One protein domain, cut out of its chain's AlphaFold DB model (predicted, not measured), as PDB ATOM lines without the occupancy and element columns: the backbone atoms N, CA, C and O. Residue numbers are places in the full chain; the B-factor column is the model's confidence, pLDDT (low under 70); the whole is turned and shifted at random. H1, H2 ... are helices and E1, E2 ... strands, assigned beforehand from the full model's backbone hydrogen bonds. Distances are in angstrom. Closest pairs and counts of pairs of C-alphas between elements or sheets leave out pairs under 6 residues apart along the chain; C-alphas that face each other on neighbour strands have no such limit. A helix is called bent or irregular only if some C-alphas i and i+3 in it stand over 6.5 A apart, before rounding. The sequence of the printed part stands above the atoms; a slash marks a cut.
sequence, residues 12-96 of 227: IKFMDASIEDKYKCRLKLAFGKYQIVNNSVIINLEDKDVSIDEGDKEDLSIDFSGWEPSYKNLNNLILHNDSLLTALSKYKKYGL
ATOM      1  N   ILE A  12     220.885 278.716 207.196       95.38
ATOM      2  CA  ILE A  12     222.132 278.971 207.927       95.38
ATOM      3  C   ILE A  12     222.705 277.691 208.516       95.38
ATOM      4  O   ILE A  12     221.985 276.716 208.739       95.38
ATOM      5  N   LYS A  13     224.007 277.696 208.801       96.31
ATOM      6  CA  LYS A  13     224.635 276.653 209.613       96.31
ATOM      7  C   LYS A  13     224.337 276.882 211.089       96.31
ATOM      8  O   LYS A  13     224.209 278.019 211.538       96.31
ATOM      9  N   PHE A  14     224.239 275.796 211.850       96.19
ATOM     10  CA  PHE A  14     223.998 275.853 213.289       96.19
ATOM     11  C   PHE A  14     225.076 276.640 214.031       96.19
ATOM     12  O   PHE A  14     224.733 277.458 214.879       96.19
ATOM     13  N   MET A  15     226.353 276.480 213.676       94.06
ATOM     14  CA  MET A  15     227.443 277.257 214.281       94.06
ATOM     15  C   MET A  15     227.278 278.769 214.148       94.06
ATOM     16  O   MET A  15     227.575 279.486 215.106       94.06
ATOM     17  N   ASP A  16     226.733 279.223 213.021       94.94
ATOM     18  CA  ASP A  16     226.514 280.638 212.706       94.94
ATOM     19  C   ASP A  16     225.198 281.179 213.287       94.94
ATOM     20  O   ASP A  16     224.923 282.379 213.227       94.94
ATOM     21  N   ALA A  17     224.357 280.303 213.843       94.38
ATOM     22  CA  ALA A  17     223.091 280.692 214.436       94.38
ATOM     23  C   ALA A  17     223.296 281.459 215.753       94.38
ATOM     24  O   ALA A  17     224.229 281.207 216.524       94.38
ATOM     25  N   SER A  18     222.373 282.382 216.030       93.06
ATOM     26  CA  SER A  18     222.327 283.106 217.302       93.06
ATOM     27  C   SER A  18     222.157 282.140 218.484       93.06
ATOM     28  O   SER A  18     221.711 281.003 218.321       93.06
ATOM     29  N   ILE A  19     222.473 282.588 219.702       90.81
ATOM     30  CA  ILE A  19     222.283 281.773 220.915       90.81
ATOM     31  C   ILE A  19     220.817 281.326 221.053       90.81
ATOM     32  O   ILE A  19     220.552 280.159 221.350       90.81
ATOM     33  N   GLU A  20     219.869 282.223 220.774       90.56
ATOM     34  CA  GLU A  20     218.432 281.932 220.795       90.56
ATOM     35  C   GLU A  20     218.032 280.899 219.736       90.56
ATOM     36  O   GLU A  20     217.293 279.959 220.027       90.56
ATOM     37  N   ASP A  21     218.548 281.023 218.512       92.62
ATOM     38  CA  ASP A  21     218.257 280.068 217.442       92.62
ATOM     39  C   ASP A  21     218.868 278.695 217.745       92.62
ATOM     40  O   ASP A  21     218.212 277.670 217.539       92.62
ATOM     41  N   LYS A  22     220.073 278.648 218.326       93.00
ATOM     42  CA  LYS A  22     220.682 277.403 218.819       93.00
ATOM     43  C   LYS A  22     219.823 276.758 219.908       93.00
ATOM     44  O   LYS A  22     219.636 275.540 219.901       93.00
ATOM     45  N   TYR A  23     219.266 277.553 220.823       91.56
ATOM     46  CA  TYR A  23     218.337 277.082 221.853       91.56
ATOM     47  C   TYR A  23     217.063 276.482 221.231       91.56
ATOM     48  O   TYR A  23     216.704 275.337 221.520       91.56
ATOM     49  N   LYS A  24     216.424 277.205 220.300       92.62
ATOM     50  CA  LYS A  24     215.242 276.732 219.556       92.62
ATOM     51  C   LYS A  24     215.529 275.437 218.791       92.62
ATOM     52  O   LYS A  24     214.700 274.526 218.788       92.62
ATOM     53  N   CYS A  25     216.711 275.323 218.185       94.25
ATOM     54  CA  CYS A  25     217.138 274.110 217.495       94.25
ATOM     55  C   CYS A  25     217.241 272.917 218.446       94.25
ATOM     56  O   CYS A  25     216.661 271.870 218.158       94.25
ATOM     57  N   ARG A  26     217.897 273.072 219.605       93.81
ATOM     58  CA  ARG A  26     217.997 272.004 220.617       93.81
ATOM     59  C   ARG A  26     216.620 271.533 221.087       93.81
ATOM     60  O   ARG A  26     216.369 270.328 221.121       93.81
ATOM     61  N   LEU A  27     215.697 272.459 221.355       92.38
ATOM     62  CA  LEU A  27     214.314 272.110 221.692       92.38
ATOM     63  C   LEU A  27     213.630 271.308 220.580       92.38
ATOM     64  O   LEU A  27     213.081 270.235 220.830       92.38
ATOM     65  N   LYS A  28     213.699 271.776 219.331       94.19
ATOM     66  CA  LYS A  28     213.101 271.059 218.196       94.19
ATOM     67  C   LYS A  28     213.715 269.677 217.988       94.19
ATOM     68  O   LYS A  28     212.979 268.743 217.667       94.19
ATOM     69  N   LEU A  29     215.015 269.507 218.228       94.94
ATOM     70  CA  LEU A  29     215.648 268.188 218.227       94.94
ATOM     71  C   LEU A  29     215.061 267.281 219.319       94.94
ATOM     72  O   LEU A  29     214.640 266.165 219.006       94.94
ATOM     73  N   ALA A  30     214.956 267.757 220.565       93.38
ATOM     74  CA  ALA A  30     214.348 266.996 221.664       93.38
ATOM     75  C   ALA A  30     212.874 266.655 221.413       93.38
ATOM     76  O   ALA A  30     212.381 265.625 221.856       93.38
ATOM     77  N   PHE A  31     212.154 267.472 220.652       93.19
ATOM     78  CA  PHE A  31     210.755 267.199 220.320       93.19
ATOM     79  C   PHE A  31     210.591 266.399 219.024       93.19
ATOM     80  O   PHE A  31     209.471 266.155 218.580       93.19
ATOM     81  N   GLY A  32     211.694 265.968 218.400       93.44
ATOM     82  CA  GLY A  32     211.672 265.211 217.146       93.44
ATOM     83  C   GLY A  32     211.204 266.018 215.928       93.44
ATOM     84  O   GLY A  32     210.840 265.430 214.906       93.44
ATOM     85  N   LYS A  33     211.204 267.351 216.023       94.06
ATOM     86  CA  LYS A  33     210.730 268.302 215.008       94.06
ATOM     87  C   LYS A  33     211.853 268.716 214.055       94.06
ATOM     88  O   LYS A  33     212.259 269.873 214.007       94.06
ATOM     89  N   TYR A  34     212.353 267.753 213.290       95.50
ATOM     90  CA  TYR A  34     213.435 267.962 212.324       95.50
ATOM     91  C   TYR A  34     213.361 266.995 211.153       95.50
ATOM     92  O   TYR A  34     212.679 265.967 211.213       95.50
ATOM     93  N   GLN A  35     214.084 267.298 210.081       95.06
ATOM     94  CA  GLN A  35     214.230 266.433 208.912       95.06
ATOM     95  C   GLN A  35     215.690 266.023 208.752       95.06
ATOM     96  O   GLN A  35     216.571 266.766 209.148       95.06
ATOM     97  N   ILE A  36     215.939 264.835 208.203       93.62
ATOM     98  CA  ILE A  36     217.291 264.397 207.843       93.62
ATOM     99  C   ILE A  36     217.319 264.335 206.319       93.62
ATOM    100  O   ILE A  36     216.515 263.612 205.731       93.62
ATOM    101  N   VAL A  37     218.186 265.132 205.700       91.69
ATOM    102  CA  VAL A  37     218.297 265.317 204.249       91.69
ATOM    103  C   VAL A  37     219.778 265.421 203.894       91.69
ATOM    104  O   VAL A  37     220.482 266.214 204.505       91.69
ATOM    105  N   ASN A  38     220.254 264.639 202.919       84.62
ATOM    106  CA  ASN A  38     221.613 264.738 202.356       84.62
ATOM    107  C   ASN A  38     222.736 264.901 203.405       84.62
ATOM    108  O   ASN A  38     223.520 265.842 203.335       84.62
ATOM    109  N   ASN A  39     222.807 263.991 204.382       87.81
ATOM    110  CA  ASN A  39     223.779 264.025 205.489       87.81
ATOM    111  C   ASN A  39     223.729 265.290 206.364       87.81
ATOM    112  O   ASN A  39     224.712 265.668 206.995       87.81
ATOM    113  N   SER A  40     222.579 265.945 206.437       93.31
ATOM    114  CA  SER A  40     222.344 267.047 207.359       93.31
ATOM    115  C   SER A  40     220.980 266.906 208.012       93.31
ATOM    116  O   SER A  40     220.059 266.272 207.489       93.31
ATOM    117  N   VAL A  41     220.852 267.490 209.190       96.50
ATOM    118  CA  VAL A  41     219.590 267.671 209.883       96.50
ATOM    119  C   VAL A  41     219.114 269.090 209.634       96.50
ATOM    120  O   VAL A  41     219.826 270.048 209.910       96.50
ATOM    121  N   ILE A  42     217.902 269.221 209.110       96.81
ATOM    122  CA  ILE A  42     217.266 270.506 208.845       96.81
ATOM    123  C   ILE A  42     216.233 270.777 209.935       96.81
ATOM    124  O   ILE A  42     215.290 269.997 210.135       96.81
ATOM    125  N   ILE A  43     216.421 271.895 210.627       96.25
ATOM    126  CA  ILE A  43     215.486 272.458 211.593       96.25
ATOM    127  C   ILE A  43     214.818 273.661 210.949       96.25
ATOM    128  O   ILE A  43     215.467 274.662 210.671       96.25
ATOM    129  N   ASN A  44     213.507 273.580 210.761       93.69
ATOM    130  CA  ASN A  44     212.737 274.738 210.335       93.69
ATOM    131  C   ASN A  44     212.447 275.625 211.543       93.69
ATOM    132  O   ASN A  44     211.790 275.165 212.478       93.69
ATOM    133  N   LEU A  45     212.935 276.860 211.533       91.56
ATOM    134  CA  LEU A  45     212.483 277.934 212.414       91.56
ATOM    135  C   LEU A  45     211.445 278.786 211.663       91.56
ATOM    136  O   LEU A  45     211.057 278.471 210.538       91.56
ATOM    137  N   GLU A  46     210.929 279.829 212.305       86.50
ATOM    138  CA  GLU A  46     209.815 280.618 211.757       86.50
ATOM    139  C   GLU A  46     210.194 281.412 210.506       86.50
ATOM    140  O   GLU A  46     209.393 281.528 209.581       86.50
ATOM    141  N   ASP A  47     211.414 281.934 210.484       88.38
ATOM    142  CA  ASP A  47     211.941 282.873 209.495       88.38
ATOM    143  C   ASP A  47     213.159 282.331 208.729       88.38
ATOM    144  O   ASP A  47     213.604 282.943 207.759       88.38
ATOM    145  N   LYS A  48     213.695 281.175 209.138       92.94
ATOM    146  CA  LYS A  48     214.880 280.554 208.536       92.94
ATOM    147  C   LYS A  48     214.903 279.043 208.731       92.94
ATOM    148  O   LYS A  48     214.239 278.508 209.618       92.94
ATOM    149  N   ASP A  49     215.738 278.373 207.950       95.19
ATOM    150  CA  ASP A  49     216.105 276.980 208.191       95.19
ATOM    151  C   ASP A  49     217.530 276.914 208.756       95.19
ATOM    152  O   ASP A  49     218.426 277.644 208.333       95.19
ATOM    153  N   VAL A  50     217.751 276.025 209.720       96.56
ATOM    154  CA  VAL A  50     219.069 275.772 210.305       96.56
ATOM    155  C   VAL A  50     219.512 274.369 209.923       96.56
ATOM    156  O   VAL A  50     218.826 273.385 210.212       96.56
ATOM    157  N   SER A  51     220.660 274.285 209.263       96.88
ATOM    158  CA  SER A  51     221.333 273.035 208.937       96.88
ATOM    159  C   SER A  51     222.303 272.666 210.051       96.88
ATOM    160  O   SER A  51     223.151 273.472 210.432       96.88
ATOM    161  N   ILE A  52     222.202 271.421 210.496       96.75
ATOM    162  CA  ILE A  52     223.078 270.772 211.467       96.75
ATOM    163  C   ILE A  52     223.760 269.591 210.770       96.75
ATOM    164  O   ILE A  52     223.085 268.797 210.116       96.75
ATOM    165  N   ASP A  53     225.068 269.440 210.907       95.00
ATOM    166  CA  ASP A  53     225.835 268.312 210.381       95.00
ATOM    167  C   ASP A  53     226.719 267.661 211.459       95.00
ATOM    168  O   ASP A  53     226.648 267.998 212.638       95.00
ATOM    169  N   GLU A  54     227.492 266.642 211.080       94.62
ATOM    170  CA  GLU A  54     228.334 265.887 212.021       94.62
ATOM    171  C   GLU A  54     229.348 266.774 212.767       94.62
ATOM    172  O   GLU A  54     229.713 266.446 213.895       94.62
ATOM    173  N   GLY A  55     229.762 267.909 212.185       93.62
ATOM    174  CA  GLY A  55     230.670 268.860 212.831       93.62
ATOM    175  C   GLY A  55     230.054 269.573 214.038       93.62
ATOM    176  O   GLY A  55     230.782 269.974 214.939       93.62
ATOM    177  N   ASP A  56     228.723 269.664 214.113       94.81
ATOM    178  CA  ASP A  56     228.002 270.345 215.198       94.81
ATOM    179  C   ASP A  56     227.816 269.473 216.455       94.81
ATOM    180  O   ASP A  56     227.205 269.893 217.445       94.81
ATOM    181  N   LYS A  57     228.279 268.216 216.424       92.88
ATOM    182  CA  LYS A  57     228.012 267.230 217.480       92.88
ATOM    183  C   LYS A  57     228.500 267.691 218.852       92.88
ATOM    184  O   LYS A  57     227.774 267.518 219.830       92.88
ATOM    185  N   GLU A  58     229.704 268.258 218.927       90.69
ATOM    186  CA  GLU A  58     230.294 268.707 220.192       90.69
ATOM    187  C   GLU A  58     229.428 269.795 220.840       90.69
ATOM    188  O   GLU A  58     229.005 269.639 221.987       90.69
ATOM    189  N   ASP A  59     229.027 270.816 220.081       92.00
ATOM    190  CA  ASP A  59     228.143 271.879 220.567       92.00
ATOM    191  C   ASP A  59     226.751 271.382 220.978       92.00
ATOM    192  O   ASP A  59     226.135 271.909 221.913       92.00
ATOM    193  N   LEU A  60     226.215 270.370 220.294       91.50
ATOM    194  CA  LEU A  60     224.928 269.767 220.650       91.50
ATOM    195  C   LEU A  60     224.998 268.851 221.874       91.50
ATOM    196  O   LEU A  60     223.955 268.607 222.488       91.50
ATOM    197  N   SER A  61     226.192 268.360 222.204       85.25
ATOM    198  CA  SER A  61     226.457 267.468 223.336       85.25
ATOM    199  C   SER A  61     226.683 268.195 224.668       85.25
ATOM    200  O   SER A  61     226.695 267.564 225.728       85.25
ATOM    201  N   ILE A  62     226.827 269.527 224.626       85.00
ATOM    202  CA  ILE A  62     226.872 270.376 225.823       85.00
ATOM    203  C   ILE A  62     225.615 270.118 226.658       85.00
ATOM    204  O   ILE A  62     224.498 270.093 226.132       85.00
ATOM    205  N   ASP A  63     225.798 269.936 227.971       80.75
ATOM    206  CA  ASP A  63     224.692 269.627 228.871       80.75
ATOM    207  C   ASP A  63     223.658 270.760 228.918       80.75
ATOM    208  O   ASP A  63     223.810 271.782 229.584       80.75
ATOM    209  N   PHE A  64     222.571 270.534 228.191       81.69
ATOM    210  CA  PHE A  64     221.395 271.389 228.138       81.69
ATOM    211  C   PHE A  64     220.276 270.878 229.060       81.69
ATOM    212  O   PHE A  64     219.272 271.557 229.277       81.69
ATOM    213  N   SER A  65     220.437 269.680 229.631       78.31
ATOM    214  CA  SER A  65     219.372 268.981 230.351       78.31
ATOM    215  C   SER A  65     219.032 269.596 231.708       78.31
ATOM    216  O   SER A  65     217.901 269.452 232.165       78.31
ATOM    217  N   GLY A  66     219.969 270.330 232.319       81.31
ATOM    218  CA  GLY A  66     219.695 271.125 233.519       81.31
ATOM    219  C   GLY A  66     218.737 272.297 233.271       81.31
ATOM    220  O   GLY A  66     218.009 272.693 234.175       81.31
ATOM    221  N   TRP A  67     218.704 272.826 232.043       81.25
ATOM    222  CA  TRP A  67     217.827 273.934 231.650       81.25
ATOM    223  C   TRP A  67     216.516 273.438 231.049       81.25
ATOM    224  O   TRP A  67     215.467 274.030 231.289       81.25
ATOM    225  N   GLU A  68     216.586 272.357 230.270       86.38
ATOM    226  CA  GLU A  68     215.447 271.738 229.599       86.38
ATOM    227  C   GLU A  68     215.508 270.209 229.753       86.38
ATOM    228  O   GLU A  68     216.109 269.509 228.926       86.38
ATOM    229  N   PRO A  69     214.871 269.653 230.803       85.31
ATOM    230  CA  PRO A  69     214.943 268.228 231.134       85.31
ATOM    231  C   PRO A  69     214.510 267.291 230.002       85.31
ATOM    232  O   PRO A  69     215.006 266.168 229.899       85.31
ATOM    233  N   SER A  70     213.624 267.740 229.107       84.69
ATOM    234  CA  SER A  70     213.209 266.968 227.927       84.69
ATOM    235  C   SER A  70     214.366 266.664 226.965       84.69
ATOM    236  O   SER A  70     214.293 265.690 226.214       84.69
ATOM    237  N   TYR A  71     215.453 267.442 227.002       89.06
ATOM    238  CA  TYR A  71     216.642 267.215 226.181       89.06
ATOM    239  C   TYR A  71     217.545 266.100 226.726       89.06
ATOM    240  O   TYR A  71     218.343 265.548 225.973       89.06
ATOM    241  N   LYS A  72     217.397 265.696 227.996       88.38
ATOM    242  CA  LYS A  72     218.245 264.683 228.659       88.38
ATOM    243  C   LYS A  72     218.388 263.392 227.848       88.38
ATOM    244  O   LYS A  72     219.495 262.900 227.638       88.38
ATOM    245  N   ASN A  73     217.268 262.869 227.347       85.38
ATOM    246  CA  ASN A  73     217.247 261.625 226.571       85.38
ATOM    247  C   ASN A  73     217.998 261.755 225.242       85.38
ATOM    248  O   ASN A  73     218.687 260.825 224.826       85.38
ATOM    249  N   LEU A  74     217.868 262.906 224.581       91.38
ATOM    250  CA  LEU A  74     218.585 263.186 223.349       91.38
ATOM    251  C   LEU A  74     220.079 263.396 223.620       91.38
ATOM    252  O   LEU A  74     220.899 262.797 222.931       91.38
ATOM    253  N   ASN A  75     220.431 264.179 224.643       90.06
ATOM    254  CA  ASN A  75     221.822 264.468 224.984       90.06
ATOM    255  C   ASN A  75     222.619 263.187 225.237       90.06
ATOM    256  O   ASN A  75     223.678 262.970 224.654       90.06
ATOM    257  N   ASN A  76     222.043 262.276 226.027       87.56
ATOM    258  CA  ASN A  76     222.640 260.971 226.285       87.56
ATOM    259  C   ASN A  76     222.888 260.189 224.988       87.56
ATOM    260  O   ASN A  76     223.932 259.561 224.844       87.56
ATOM    261  N   LEU A  77     221.968 260.232 224.022       90.06
ATOM    262  CA  LEU A  77     222.173 259.558 222.740       90.06
ATOM    263  C   LEU A  77     223.271 260.215 221.904       90.06
ATOM    264  O   LEU A  77     224.054 259.490 221.297       90.06
ATOM    265  N   ILE A  78     223.347 261.545 221.876       92.12
ATOM    266  CA  ILE A  78     224.391 262.270 221.138       92.12
ATOM    267  C   ILE A  78     225.777 261.938 221.709       92.12
ATOM    268  O   ILE A  78     226.684 261.620 220.945       92.12
ATOM    269  N   LEU A  79     225.920 261.933 223.039       87.69
ATOM    270  CA  LEU A  79     227.184 261.647 223.728       87.69
ATOM    271  C   LEU A  79     227.699 260.216 223.495       87.69
ATOM    272  O   LEU A  79     228.901 260.011 223.367       87.69
ATOM    273  N   HIS A  80     226.804 259.225 223.426       88.62
ATOM    274  CA  HIS A  80     227.178 257.803 223.366       88.62
ATOM    275  C   HIS A  80     227.168 257.196 221.952       88.62
ATOM    276  O   HIS A  80     227.347 255.987 221.806       88.62
ATOM    277  N   ASN A  81     226.900 257.977 220.904       88.88
ATOM    278  CA  ASN A  81     226.966 257.499 219.519       88.88
ATOM    279  C   ASN A  81     228.074 258.236 218.780       88.88
ATOM    280  O   ASN A  81     228.168 259.451 218.901       88.88
ATOM    281  N   ASP A  82     228.853 257.537 217.955       86.06
ATOM    282  CA  ASP A  82     229.942 258.157 217.188       86.06
ATOM    283  C   ASP A  82     229.426 259.165 216.152       86.06
ATOM    284  O   ASP A  82     229.978 260.254 216.041       86.06
ATOM    285  N   SER A  83     228.312 258.849 215.483       93.50
ATOM    286  CA  SER A  83     227.653 259.721 214.499       93.50
ATOM    287  C   SER A  83     226.412 260.407 215.078       93.50
ATOM    288  O   SER A  83     225.488 259.747 215.578       93.50
ATOM    289  N   LEU A  84     226.357 261.731 214.928       93.88
ATOM    290  CA  LEU A  84     225.210 262.574 215.251       93.88
ATOM    291  C   LEU A  84     223.979 262.178 214.429       93.88
ATOM    292  O   LEU A  84     222.894 262.000 214.987       93.88
ATOM    293  N   LEU A  85     224.126 261.988 213.116       93.50
ATOM    294  CA  LEU A  85     223.014 261.612 212.237       93.50
ATOM    295  C   LEU A  85     222.431 260.252 212.621       93.50
ATOM    296  O   LEU A  85     221.211 260.057 212.581       93.50
ATOM    297  N   THR A  86     223.284 259.319 213.044       92.94
ATOM    298  CA  THR A  86     222.854 258.019 213.567       92.94
ATOM    299  C   THR A  86     222.080 258.184 214.875       92.94
ATOM    300  O   THR A  86     221.003 257.598 215.026       92.94
ATOM    301  N   ALA A  87     222.584 259.004 215.804       94.56
ATOM    302  CA  ALA A  87     221.917 259.297 217.072       94.56
ATOM    303  C   ALA A  87     220.523 259.908 216.850       94.56
ATOM    304  O   ALA A  87     219.528 259.416 217.389       94.56
ATOM    305  N   LEU A  88     220.430 260.922 215.987       95.25
ATOM    306  CA  LEU A  88     219.182 261.606 215.655       95.25
ATOM    307  C   LEU A  88     218.210 260.685 214.906       95.25
ATOM    308  O   LEU A  88     217.034 260.595 215.259       95.25
ATOM    309  N   SER A  89     218.685 259.880 213.957       92.94
ATOM    310  CA  SER A  89     217.840 258.882 213.282       92.94
ATOM    311  C   SER A  89     217.209 257.896 214.274       92.94
ATOM    312  O   SER A  89     216.005 257.616 214.205       92.94
ATOM    313  N   LYS A  90     217.996 257.401 215.242       93.38
ATOM    314  CA  LYS A  90     217.496 256.546 216.330       93.38
ATOM    315  C   LYS A  90     216.493 257.298 217.207       93.38
ATOM    316  O   LYS A  90     215.418 256.762 217.485       93.38
ATOM    317  N   TYR A  91     216.795 258.536 217.592       94.31
ATOM    318  CA  TYR A  91     215.925 259.347 218.443       94.31
ATOM    319  C   TYR A  91     214.564 259.625 217.796       94.31
ATOM    320  O   TYR A  91     213.524 259.400 218.410       94.31
ATOM    321  N   LYS A  92     214.524 260.005 216.516       90.38
ATOM    322  CA  LYS A  92     213.261 260.238 215.796       90.38
ATOM    323  C   LYS A  92     212.363 258.994 215.760       90.38
ATOM    324  O   LYS A  92     211.126 259.086 215.787       90.38
ATOM    325  N   LYS A  93     212.979 257.809 215.707       90.44
ATOM    326  CA  LYS A  93     212.266 256.530 215.679       90.44
ATOM    327  C   LYS A  93     211.791 256.096 217.068       90.44
ATOM    328  O   LYS A  93     210.627 255.708 217.185       90.44
ATOM    329  N   TYR A  94     212.645 256.205 218.085       90.75
ATOM    330  CA  TYR A  94     212.454 255.546 219.385       90.75
ATOM    331  C   TYR A  94     212.485 256.471 220.608       90.75
ATOM    332  O   TYR A  94     212.046 256.063 221.677       90.75
ATOM    333  N   GLY A  95     212.994 257.691 220.473       90.62
ATOM    334  CA  GLY A  95     213.191 258.627 221.580       90.62
ATOM    335  C   GLY A  95     211.914 259.291 222.092       90.62
ATOM    336  O   GLY A  95     211.868 259.716 223.242       90.62
ATOM    337  N   LEU A  96     210.866 259.347 221.265       94.62
ATOM    338  CA  LEU A  96     209.557 259.872 221.655       94.62
ATOM    339  C   LEU A  96     208.579 258.742 221.980       94.62
ATOM    340  O   LEU A  96     208.469 257.760 221.238       94.62
TER     341      LEU A  96
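What this domain is: This is residues 12 to 96 of the 227 residues of an uncharacterized protein of Oribacterium sp. C9 (UniProt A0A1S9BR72). A small wall of three antiparallel strands, E1, E2 and E3, has helices H1 and H4 over one face and the other face bare. H3 packs across the ends of H1 and H4 with no contact to the sheet, touching H1 with its residues 70 to 74 and H4 with its residues 74 to 78, and H2, which is not on the sheet either, stands at one side and touches H3. The printed part has 85 residues, with four named helices and three named strands in the order H1 E1 E2 E3 H2 H3 H4; the class is mixed, helices and strands, and the sheet's order is E1 E2 E3. The whole is compact, with a radius of gyration of the C-alphas of 11.4 A, and rounded, spanning 30 by 29 by 22 A.

How they stand to each other: Residues 12 to 13 make a short parallel pairing with residues 50 to 51 of E3, residues 48 to 52. E1, residues 35 to 37, E2, residues 40 to 44, and E3 form a meander, each strand the antiparallel neighbour of the one before, in two hairpins. Between E1 and E2, at 140 degrees, N 37 and O 40 are 2.8 A apart, within hydrogen-bond range. Between E2 and E3, at 154 degrees, N 41 and O 52 are within hydrogen-bond range at 2.7 A. E1 and E3 are the edge strands. H1, residues 19 to 30, and H4, residues 84 to 94, are on the same face of the sheet, in two layers, helices on one face of a sheet. H1 has a height over the sheet of 10.1 A and lies over E3 and, only just, with 3 of its C-alphas, over E2; it runs across the strands, at 67 degrees to E3 on the local plane. H1 comes closest to E2 at the C-alphas of Cys 25 and Ile 43, 6.3 A apart. H4 has a height of 9.9 A and lies over E2, slantwise to the strands, at 39 degrees to E2 on the local plane. H2, residues 54 to 61, is not on the sheet, and neither is H3, residues 69 to 80. H1 touches H3 with its residues 26 to 30 alone, about perpendicular at 82 degrees, and the closest C-alphas are those of Ala 30 and Tyr 71, 5.1 A apart. H2 touches H3 at a steep tilt of 49 degrees, opposite ways, with Ser 61 and Asn 75 closest, their C-alphas 5.8 A apart. H3 touches H4 at a steep tilt of 50 degrees, opposite ways, with the C-alphas of Ile 78 and Ala 87 closest at 5.6 A. H2 and H4 only just touch, with 3 pairs of C-alphas within 8 A, the closest being those of Glu 54 and Leu 84 at 5.6 A. Every O i to N i+4 pair is within hydrogen-bond range in H1 and H4, against 2 of 4 in H2 and 6 of 8 in H3.

Where its parts are: H1 begins at C-alpha 19, (222.283, 281.773, 220.915), and is 16.8 A long. E1 is 6.3 A, E2 12.7 A and E3 13.1 A long; C-alpha 52, where E3 ends, is at (223.078, 270.772, 211.467). H2, 11.6 A long, is irregular: C-alphas 55 and 58 are 7.4 A apart. H3, 17.9 A long, is irregular, only just: C-alphas 70 and 73 are 6.8 A apart. H4, 15.1 A long, ends at C-alpha 94, (212.454, 255.546, 219.385).

The domain as a whole: The two C-alphas farthest apart are those of Asp 47 and His 80, at 32.5 A. The printed part, residues 12 to 96, has no cut. No link is long: the link from H2 to H3 is short, and the others are tight. The mean pLDDT of the printed part is 91.4, and no printed residue is under 70.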